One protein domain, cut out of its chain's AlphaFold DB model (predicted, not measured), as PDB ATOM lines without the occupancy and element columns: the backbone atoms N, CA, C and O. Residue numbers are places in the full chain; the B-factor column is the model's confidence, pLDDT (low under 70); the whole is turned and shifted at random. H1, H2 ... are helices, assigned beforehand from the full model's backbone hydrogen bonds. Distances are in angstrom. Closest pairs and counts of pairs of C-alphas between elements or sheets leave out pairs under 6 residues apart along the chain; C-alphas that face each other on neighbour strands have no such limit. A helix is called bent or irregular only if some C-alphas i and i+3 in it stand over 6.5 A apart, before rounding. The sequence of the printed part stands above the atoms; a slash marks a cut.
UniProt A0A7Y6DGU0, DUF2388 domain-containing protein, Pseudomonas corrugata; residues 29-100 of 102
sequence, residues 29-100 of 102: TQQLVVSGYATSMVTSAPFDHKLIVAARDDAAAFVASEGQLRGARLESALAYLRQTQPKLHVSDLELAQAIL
ATOM      1  N   THR A  29      94.513 117.980 105.071       54.94
ATOM      2  CA  THR A  29      94.970 117.203 106.252       54.94
ATOM      3  C   THR A  29      96.425 116.723 106.422       54.94
ATOM      4  O   THR A  29      96.759 116.248 107.506       54.94
ATOM      5  N   GLN A  30      97.334 116.886 105.463       47.69
ATOM      6  CA  GLN A  30      98.739 116.470 105.538       47.69
ATOM      7  C   GLN A  30      99.682 117.630 105.888       47.69
ATOM      8  O   GLN A  30     100.722 117.413 106.503       47.69
ATOM      9  N   GLN A  31      99.313 118.878 105.579       45.19
ATOM     10  CA  GLN A  31     100.155 120.046 105.882       45.19
ATOM     11  C   GLN A  31      99.969 120.570 107.316       45.19
ATOM     12  O   GLN A  31     100.843 121.243 107.862       45.19
ATOM     13  N   LEU A  32      98.854 120.223 107.965       45.56
ATOM     14  CA  LEU A  32      98.548 120.660 109.330       45.56
ATOM     15  C   LEU A  32      99.362 119.897 110.384       45.56
ATOM     16  O   LEU A  32      99.693 120.461 111.424       45.56
ATOM     17  N   VAL A  33      99.782 118.661 110.093       48.22
ATOM     18  CA  VAL A  33     100.760 117.966 110.942       48.22
ATOM     19  C   VAL A  33     102.161 118.555 110.770       48.22
ATOM     20  O   VAL A  33     102.855 118.747 111.752       48.22
ATOM     21  N   VAL A  34     102.577 118.977 109.577       50.66
ATOM     22  CA  VAL A  34     103.897 119.620 109.432       50.66
ATOM     23  C   VAL A  34     103.912 121.006 110.094       50.66
ATOM     24  O   VAL A  34     104.821 121.315 110.861       50.66
ATOM     25  N   SER A  35     102.867 121.817 109.888       49.91
ATOM     26  CA  SER A  35     102.761 123.172 110.452       49.91
ATOM     27  C   SER A  35     102.514 123.186 111.968       49.91
ATOM     28  O   SER A  35     103.106 123.996 112.682       49.91
ATOM     29  N   GLY A  36     101.704 122.258 112.491       48.69
ATOM     30  CA  GLY A  36     101.467 122.121 113.929       48.69
ATOM     31  C   GLY A  36     102.699 121.629 114.693       48.69
ATOM     32  O   GLY A  36     102.986 122.136 115.775       48.69
ATOM     33  N   TYR A  37     103.482 120.707 114.120       49.19
ATOM     34  CA  TYR A  37     104.727 120.234 114.738       49.19
ATOM     35  C   TYR A  37     105.849 121.279 114.637       49.19
ATOM     36  O   TYR A  37     106.583 121.468 115.607       49.19
ATOM     37  N   ALA A  38     105.939 122.008 113.519       50.19
ATOM     38  CA  ALA A  38     106.819 123.168 113.373       50.19
ATOM     39  C   ALA A  38     106.505 124.254 114.418       50.19
ATOM     40  O   ALA A  38     107.403 124.715 115.118       50.19
ATOM     41  N   THR A  39     105.224 124.590 114.593       49.56
ATOM     42  CA  THR A  39     104.773 125.594 115.573       49.56
ATOM     43  C   THR A  39     104.985 125.121 117.014       49.56
ATOM     44  O   THR A  39     105.405 125.902 117.867       49.56
ATOM     45  N   SER A  40     104.745 123.837 117.308       48.97
ATOM     46  CA  SER A  40     104.888 123.309 118.672       48.97
ATOM     47  C   SER A  40     106.348 123.203 119.130       48.97
ATOM     48  O   SER A  40     106.596 123.248 120.332       48.97
ATOM     49  N   MET A  41     107.311 123.089 118.208       51.34
ATOM     50  CA  MET A  41     108.742 123.089 118.542       51.34
ATOM     51  C   MET A  41     109.317 124.480 118.819       51.34
ATOM     52  O   MET A  41     110.273 124.598 119.579       51.34
ATOM     53  N   VAL A  42     108.734 125.539 118.251       46.38
ATOM     54  CA  VAL A  42     109.210 126.921 118.452       46.38
ATOM     55  C   VAL A  42     108.818 127.474 119.833       46.38
ATOM     56  O   VAL A  42     109.406 128.444 120.307       46.38
ATOM     57  N   THR A  43     107.866 126.839 120.522       47.97
ATOM     58  CA  THR A  43     107.293 127.350 121.778       47.97
ATOM     59  C   THR A  43     107.984 126.855 123.062       47.97
ATOM     60  O   THR A  43     107.531 127.185 124.155       47.97
ATOM     61  N   SER A  44     109.066 126.067 122.982       47.94
ATOM     62  CA  SER A  44     109.613 125.410 124.187       47.94
ATOM     63  C   SER A  44     110.603 126.251 125.013       47.94
ATOM     64  O   SER A  44     110.646 126.088 126.230       47.94
ATOM     65  N   ALA A  45     111.337 127.210 124.432       49.03
ATOM     66  CA  ALA A  45     112.095 128.199 125.210       49.03
ATOM     67  C   ALA A  45     112.525 129.420 124.369       49.03
ATOM     68  O   ALA A  45     112.900 129.271 123.204       49.03
ATOM     69  N   PRO A  46     112.603 130.635 124.951       56.03
ATOM     70  CA  PRO A  46     113.115 131.830 124.262       56.03
ATOM     71  C   PRO A  46     114.579 131.708 123.790       56.03
ATOM     72  O   PRO A  46     115.031 132.512 122.972       56.03
ATOM     73  N   PHE A  47     115.327 130.724 124.298       59.44
ATOM     74  CA  PHE A  47     116.702 130.427 123.888       59.44
ATOM     75  C   PHE A  47     116.766 129.610 122.593       59.44
ATOM     76  O   PHE A  47     117.621 129.878 121.748       59.44
ATOM     77  N   ASP A  48     115.820 128.694 122.395       67.50
ATOM     78  CA  ASP A  48     115.773 127.816 121.223       67.50
ATOM     79  C   ASP A  48     115.441 128.616 119.963       67.50
ATOM     80  O   ASP A  48     116.090 128.472 118.928       67.50
ATOM     81  N   HIS A  49     114.513 129.569 120.083       72.56
ATOM     82  CA  HIS A  49     114.185 130.480 118.990       72.56
ATOM     83  C   HIS A  49     115.400 131.311 118.549       72.56
ATOM     84  O   HIS A  49     115.620 131.506 117.357       72.56
ATOM     85  N   LYS A  50     116.246 131.760 119.488       79.19
ATOM     86  CA  LYS A  50     117.472 132.503 119.151       79.19
ATOM     87  C   LYS A  50     118.486 131.634 118.415       79.19
ATOM     88  O   LYS A  50     119.133 132.138 117.504       79.19
ATOM     89  N   LEU A  51     118.617 130.360 118.789       79.25
ATOM     90  CA  LEU A  51     119.486 129.414 118.087       79.25
ATOM     91  C   LEU A  51     119.009 129.169 116.653       79.25
ATOM     92  O   LEU A  51     119.814 129.273 115.731       79.25
ATOM     93  N   ILE A  52     117.710 128.922 116.457       82.38
ATOM     94  CA  ILE A  52     117.118 128.700 115.127       82.38
ATOM     95  C   ILE A  52     117.262 129.949 114.246       82.38
ATOM     96  O   ILE A  52     117.729 129.851 113.113       82.38
ATOM     97  N   VAL A  53     116.948 131.136 114.776       83.19
ATOM     98  CA  VAL A  53     117.102 132.405 114.042       83.19
ATOM     99  C   VAL A  53     118.564 132.662 113.684       83.19
ATOM    100  O   VAL A  53     118.861 133.041 112.554       83.19
ATOM    101  N   ALA A  54     119.496 132.419 114.609       85.81
ATOM    102  CA  ALA A  54     120.919 132.609 114.348       85.81
ATOM    103  C   ALA A  54     121.472 131.600 113.326       85.81
ATOM    104  O   ALA A  54     122.431 131.924 112.627       85.81
ATOM    105  N   ALA A  55     120.878 130.406 113.239       90.25
ATOM    106  CA  ALA A  55     121.216 129.365 112.274       90.25
ATOM    107  C   ALA A  55     120.589 129.577 110.885       90.25
ATOM    108  O   ALA A  55     120.984 128.883 109.953       90.25
ATOM    109  N   ARG A  56     119.649 130.518 110.719       89.25
ATOM    110  CA  ARG A  56     118.943 130.757 109.448       89.25
ATOM    111  C   ARG A  56     119.880 131.165 108.309       89.25
ATOM    112  O   ARG A  56     119.752 130.639 107.207       89.25
ATOM    113  N   ASP A  57     120.829 132.057 108.581       90.00
ATOM    114  CA  ASP A  57     121.801 132.508 107.575       90.00
ATOM    115  C   ASP A  57     122.740 131.364 107.158       90.00
ATOM    116  O   ASP A  57     122.974 131.139 105.969       90.00
ATOM    117  N   ASP A  58     123.213 130.577 108.130       89.69
ATOM    118  CA  ASP A  58     124.031 129.385 107.879       89.69
ATOM    119  C   ASP A  58     123.230 128.308 107.119       89.69
ATOM    120  O   ASP A  58     123.766 127.648 106.231       89.69
ATOM    121  N   ALA A  59     121.937 128.148 107.427       91.31
ATOM    122  CA  ALA A  59     121.030 127.246 106.721       91.31
ATOM    123  C   ALA A  59     120.840 127.670 105.259       91.31
ATOM    124  O   ALA A  59     120.877 126.821 104.371       91.31
ATOM    125  N   ALA A  60     120.701 128.974 104.994       91.31
ATOM    126  CA  ALA A  60     120.617 129.502 103.635       91.31
ATOM    127  C   ALA A  60     121.887 129.184 102.832       91.31
ATOM    128  O   ALA A  60     121.796 128.700 101.706       91.31
ATOM    129  N   ALA A  61     123.067 129.390 103.429       92.19
ATOM    130  CA  ALA A  61     124.345 129.065 102.798       92.19
ATOM    131  C   ALA A  61     124.514 127.556 102.552       92.19
ATOM    132  O   ALA A  61     124.989 127.150 101.489       92.19
ATOM    133  N   PHE A  62     124.093 126.719 103.504       93.19
ATOM    134  CA  PHE A  62     124.144 125.262 103.390       93.19
ATOM    135  C   PHE A  62     123.224 124.741 102.284       93.19
ATOM    136  O   PHE A  62     123.674 123.949 101.459       93.19
ATOM    137  N   VAL A  63     121.973 125.215 102.221       91.00
ATOM    138  CA  VAL A  63     121.010 124.845 101.167       91.00
ATOM    139  C   VAL A  63     121.489 125.333  99.802       91.00
ATOM    140  O   VAL A  63     121.513 124.554  98.858       91.00
ATOM    141  N   ALA A  64     121.959 126.580  99.704       91.38
ATOM    142  CA  ALA A  64     122.498 127.126  98.456       91.38
ATOM    143  C   ALA A  64     123.738 126.370  97.948       91.38
ATOM    144  O   ALA A  64     124.031 126.401  96.756       91.38
ATOM    145  N   SER A  65     124.461 125.698  98.848       91.62
ATOM    146  CA  SER A  65     125.652 124.906  98.527       91.62
ATOM    147  C   SER A  65     125.375 123.401  98.503       91.62
ATOM    148  O   SER A  65     126.321 122.621  98.604       91.62
ATOM    149  N   GLU A  66     124.106 122.975  98.448       88.38
ATOM    150  CA  GLU A  66     123.710 121.555  98.417       88.38
ATOM    151  C   GLU A  66     124.350 120.725  99.553       88.38
ATOM    152  O   GLU A  66     124.762 119.575  99.391       88.38
ATOM    153  N   GLY A  67     124.488 121.334 100.730       87.81
ATOM    154  CA  GLY A  67     125.040 120.705 101.927       87.81
ATOM    155  C   GLY A  67     126.564 120.785 102.092       87.81
ATOM    156  O   GLY A  67     127.114 120.168 103.008       87.81
ATOM    157  N   GLN A  68     127.265 121.539 101.241       88.12
ATOM    158  CA  GLN A  68     128.726 121.680 101.319       88.12
ATOM    159  C   GLN A  68     129.193 122.646 102.420       88.12
ATOM    160  O   GLN A  68     130.237 122.419 103.032       88.12
ATOM    161  N   LEU A  69     128.441 123.719 102.695       85.44
ATOM    162  CA  LEU A  69     128.830 124.752 103.662       85.44
ATOM    163  C   LEU A  69     128.137 124.562 105.012       85.44
ATOM    164  O   LEU A  69     127.054 125.093 105.244       85.44
ATOM    165  N   ARG A  70     128.775 123.820 105.923       87.44
ATOM    166  CA  ARG A  70     128.281 123.602 107.295       87.44
ATOM    167  C   ARG A  70     128.698 124.743 108.222       87.44
ATOM    168  O   ARG A  70     129.838 124.795 108.680       87.44
ATOM    169  N   GLY A  71     127.770 125.657 108.491       89.81
ATOM    170  CA  GLY A  71     127.963 126.727 109.468       89.81
ATOM    171  C   GLY A  71     127.886 126.224 110.912       89.81
ATOM    172  O   GLY A  71     127.138 125.297 111.226       89.81
ATOM    173  N   ALA A  72     128.649 126.844 111.815       90.31
ATOM    174  CA  ALA A  72     128.693 126.436 113.221       90.31
ATOM    175  C   ALA A  72     127.326 126.567 113.909       90.31
ATOM    176  O   ALA A  72     126.987 125.743 114.759       90.31
ATOM    177  N   ARG A  73     126.526 127.577 113.530       89.19
ATOM    178  CA  ARG A  73     125.199 127.786 114.119       89.19
ATOM    179  C   ARG A  73     124.203 126.763 113.592       89.19
ATOM    180  O   ARG A  73     123.433 126.220 114.386       89.19
ATOM    181  N   LEU A  74     124.275 126.451 112.295       90.81
ATOM    182  CA  LEU A  74     123.492 125.374 111.686       90.81
ATOM    183  C   LEU A  74     123.773 124.031 112.360       90.81
ATOM    184  O   LEU A  74     122.833 123.361 112.771       90.81
ATOM    185  N   GLU A  75     125.039 123.665 112.557       90.62
ATOM    186  CA  GLU A  75     125.404 122.412 113.233       90.62
ATOM    187  C   GLU A  75     124.837 122.343 114.658       90.62
ATOM    188  O   GLU A  75     124.253 121.328 115.044       90.62
ATOM    189  N   SER A  76     124.916 123.431 115.433       89.06
ATOM    190  CA  SER A  76     124.290 123.474 116.763       89.06
ATOM    191  C   SER A  76     122.762 123.362 116.718       89.06
ATOM    192  O   SER A  76     122.182 122.690 117.572       89.06
ATOM    193  N   ALA A  77     122.101 123.954 115.719       87.75
ATOM    194  CA  ALA A  77     120.657 123.823 115.534       87.75
ATOM    195  C   ALA A  77     120.255 122.394 115.123       87.75
ATOM    196  O   ALA A  77     119.307 121.841 115.676       87.75
ATOM    197  N   LEU A  78     121.007 121.758 114.219       87.56
ATOM    198  CA  LEU A  78     120.801 120.361 113.823       87.56
ATOM    199  C   LEU A  78     121.014 119.404 115.001       87.56
ATOM    200  O   LEU A  78     120.215 118.491 115.211       87.56
ATOM    201  N   ALA A  79     122.060 119.629 115.802       87.69
ATOM    202  CA  ALA A  79     122.320 118.855 117.009       87.69
ATOM    203  C   ALA A  79     121.175 118.992 118.024       87.69
ATOM    204  O   ALA A  79     120.715 117.985 118.563       87.69
ATOM    205  N   TYR A  80     120.675 120.213 118.231       85.12
ATOM    206  CA  TYR A  80     119.516 120.473 119.082       85.12
ATOM    207  C   TYR A  80     118.258 119.754 118.566       85.12
ATOM    208  O   TYR A  80     117.606 119.036 119.319       85.12
ATOM    209  N   LEU A  81     117.950 119.854 117.269       81.00
ATOM    210  CA  LEU A  81     116.776 119.205 116.669       81.00
ATOM    211  C   LEU A  81     116.840 117.675 116.775       81.00
ATOM    212  O   LEU A  81     115.843 117.041 117.118       81.00
ATOM    213  N   ARG A  82     118.019 117.074 116.573       83.06
ATOM    214  CA  ARG A  82     118.231 115.626 116.751       83.06
ATOM    215  C   ARG A  82     118.086 115.181 118.207       83.06
ATOM    216  O   ARG A  82     117.587 114.085 118.452       83.06
ATOM    217  N   GLN A  83     118.504 116.008 119.168       83.06
ATOM    218  CA  GLN A  83     118.320 115.728 120.598       83.06
ATOM    219  C   GLN A  83     116.849 115.825 121.013       83.06
ATOM    220  O   GLN A  83     116.361 114.967 121.747       83.06
ATOM    221  N   THR A  84     116.132 116.831 120.514       78.94
ATOM    222  CA  THR A  84     114.715 117.049 120.824       78.94
ATOM    223  C   THR A  84     113.811 116.042 120.107       78.94
ATOM    224  O   THR A  84     112.770 115.652 120.635       78.94
ATOM    225  N   GLN A  85     114.207 115.571 118.919       71.44
ATOM    226  CA  GLN A  85     113.420 114.651 118.092       71.44
ATOM    227  C   GLN A  85     114.250 113.470 117.554       71.44
ATOM    228  O   GLN A  85     114.412 113.310 116.344       71.44
ATOM    229  N   PRO A  86     114.700 112.553 118.426       71.81
ATOM    230  CA  PRO A  86     115.565 111.433 118.039       71.81
ATOM    231  C   PRO A  86     114.895 110.407 117.108       71.81
ATOM    232  O   PRO A  86     115.571 109.547 116.554       71.81
ATOM    233  N   LYS A  87     113.567 110.468 116.936       73.69
ATOM    234  CA  LYS A  87     112.804 109.593 116.025       73.69
ATOM    235  C   LYS A  87     112.680 110.153 114.605       73.69
ATOM    236  O   LYS A  87     112.084 109.502 113.749       73.69
ATOM    237  N   LEU A  88     113.177 111.365 114.366       68.38
ATOM    238  CA  LEU A  88     113.028 112.056 113.097       68.38
ATOM    239  C   LEU A  88     114.198 111.684 112.169       68.38
ATOM    240  O   LEU A  88     115.303 112.205 112.294       68.38
ATOM    241  N   HIS A  89     113.963 110.748 111.246       74.06
ATOM    242  CA  HIS A  89     114.922 110.374 110.201       74.06
ATOM    243  C   HIS A  89     114.791 111.314 108.992       74.06
ATOM    244  O   HIS A  89     114.277 110.915 107.951       74.06
ATOM    245  N   VAL A  90     115.218 112.566 109.143       80.88
ATOM    246  CA  VAL A  90     115.280 113.554 108.044       80.88
ATOM    247  C   VAL A  90     116.734 113.860 107.724       80.88
ATOM    248  O   VAL A  90     117.594 113.790 108.607       80.88
ATOM    249  N   SER A  91     117.019 114.202 106.471       85.06
ATOM    250  CA  SER A  91     118.358 114.643 106.085       85.06
ATOM    251  C   SER A  91     118.684 116.031 106.654       85.06
ATOM    252  O   SER A  91     117.796 116.850 106.897       85.06
ATOM    253  N   ASP A  92     119.977 116.325 106.823       86.44
ATOM    254  CA  ASP A  92     120.439 117.650 107.273       86.44
ATOM    255  C   ASP A  92     119.970 118.769 106.328       86.44
ATOM    256  O   ASP A  92     119.722 119.890 106.764       86.44
ATOM    257  N   LEU A  93     119.807 118.460 105.037       87.56
ATOM    258  CA  LEU A  93     119.344 119.391 104.009       87.56
ATOM    259  C   LEU A  93     117.844 119.682 104.122       87.56
ATOM    260  O   LEU A  93     117.424 120.823 103.954       87.56
ATOM    261  N   GLU A  94     117.030 118.690 104.468       87.12
ATOM    262  CA  GLU A  94     115.609 118.898 104.772       87.12
ATOM    263  C   GLU A  94     115.415 119.670 106.083       87.12
ATOM    264  O   GLU A  94     114.581 120.571 106.153       87.12
ATOM    265  N   LEU A  95     116.230 119.382 107.103       86.56
ATOM    266  CA  LEU A  95     116.240 120.141 108.356       86.56
ATOM    267  C   LEU A  95     116.672 121.602 108.143       86.56
ATOM    268  O   LEU A  95     116.032 122.511 108.670       86.56
ATOM    269  N   ALA A  96     117.710 121.849 107.340       89.88
ATOM    270  CA  ALA A  96     118.155 123.203 107.005       89.88
ATOM    271  C   ALA A  96     117.087 123.983 106.221       89.88
ATOM    272  O   ALA A  96     116.831 125.151 106.516       89.88
ATOM    273  N   GLN A  97     116.402 123.334 105.274       85.31
ATOM    274  CA  GLN A  97     115.264 123.938 104.576       85.31
ATOM    275  C   GLN A  97     114.115 124.262 105.531       85.31
ATOM    276  O   GLN A  97     113.544 125.347 105.444       85.31
ATOM    277  N   ALA A  98     113.812 123.368 106.477       84.69
ATOM    278  CA  ALA A  98     112.797 123.615 107.493       84.69
ATOM    279  C   ALA A  98     113.143 124.826 108.375       84.69
ATOM    280  O   ALA A  98     112.242 125.573 108.731       84.69
ATOM    281  N   ILE A  99     114.424 125.059 108.685       84.44
ATOM    282  CA  ILE A  99     114.892 126.260 109.401       84.44
ATOM    283  C   ILE A  99     114.741 127.525 108.534       84.44
ATOM    284  O   ILE A  99     114.404 128.588 109.052       84.44
ATOM    285  N   LEU A 100     114.971 127.429 107.221       85.06
ATOM    286  CA  LEU A 100     114.921 128.567 106.294       85.06
ATOM    287  C   LEU A 100     113.509 129.153 106.128       85.06
ATOM    288  O   LEU A 100     113.364 130.371 105.982       85.06
TER     289      LEU A 100
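This is residues 29 to 100 of the 102 residues of the protein "DUF2388 domain-containing protein" of Pseudomonas corrugata (UniProt A0A7Y6DGU0). A long bent helix, H2, packs with H3 and H4 in a small crossed cluster, while H1 lies off to one side and touches no helix. H4 packs on H2b, the second arm of H2, and H3 reaches both arms of H2 and H4 with its first half. The printed part has 72 residues with four named helices, H1, H2, H3, H4 along the chain, and no named strand: the class is all helix. It is compact, with a radius of gyration of the C-alphas of 11.9 A and spans of 33 by 27 by 19 A.

H1, residues 31 to 42, is close to but not clearly touching H2a, residues 46 to 54, with C-alphas 42 and 49 closest at 6.1 A. H2b, residues 57 to 64, touches H4, residues 92 to 100, at a steep tilt of 54 degrees, opposite ways; C-alphas 59 and 96 are closest at 5.0 A. H3, residues 72 to 84, touches H2a with residues 73 to 77 alone, closest at C-alphas 52 and 77, 6.0 A. H3 touches H2b with residues 72 to 74 alone, about perpendicular at 90 degrees, closest at C-alphas 58 and 74, 5.6 A. Every O i to N i+4 pair is within hydrogen-bond range in H2b, H3 and H4, against 7 of 8 in H1 and 4 of 5 in H2a.

H1 begins at C-alpha 31 (100.155, 120.046, 105.882) and is 16.9 A long. H2, residues 46 to 64, was assigned as one helix by its hydrogen bonds but is bent: C-alphas 54 and 57 are 6.8 A apart, and its arms stand at 45 degrees. H2a is 12.6 A long and H2b 10.6 A. H3 is 18.5 A long; H4 is 12.3 A, ending at C-alpha 100 (114.921, 128.567, 106.294).

The C-alphas of Thr 29 and Ala 72, the two farthest apart, are 35.7 A from each other. The printed part has no cut and no long link. Residues 29 to 48 and residue 88 have pLDDT under 70.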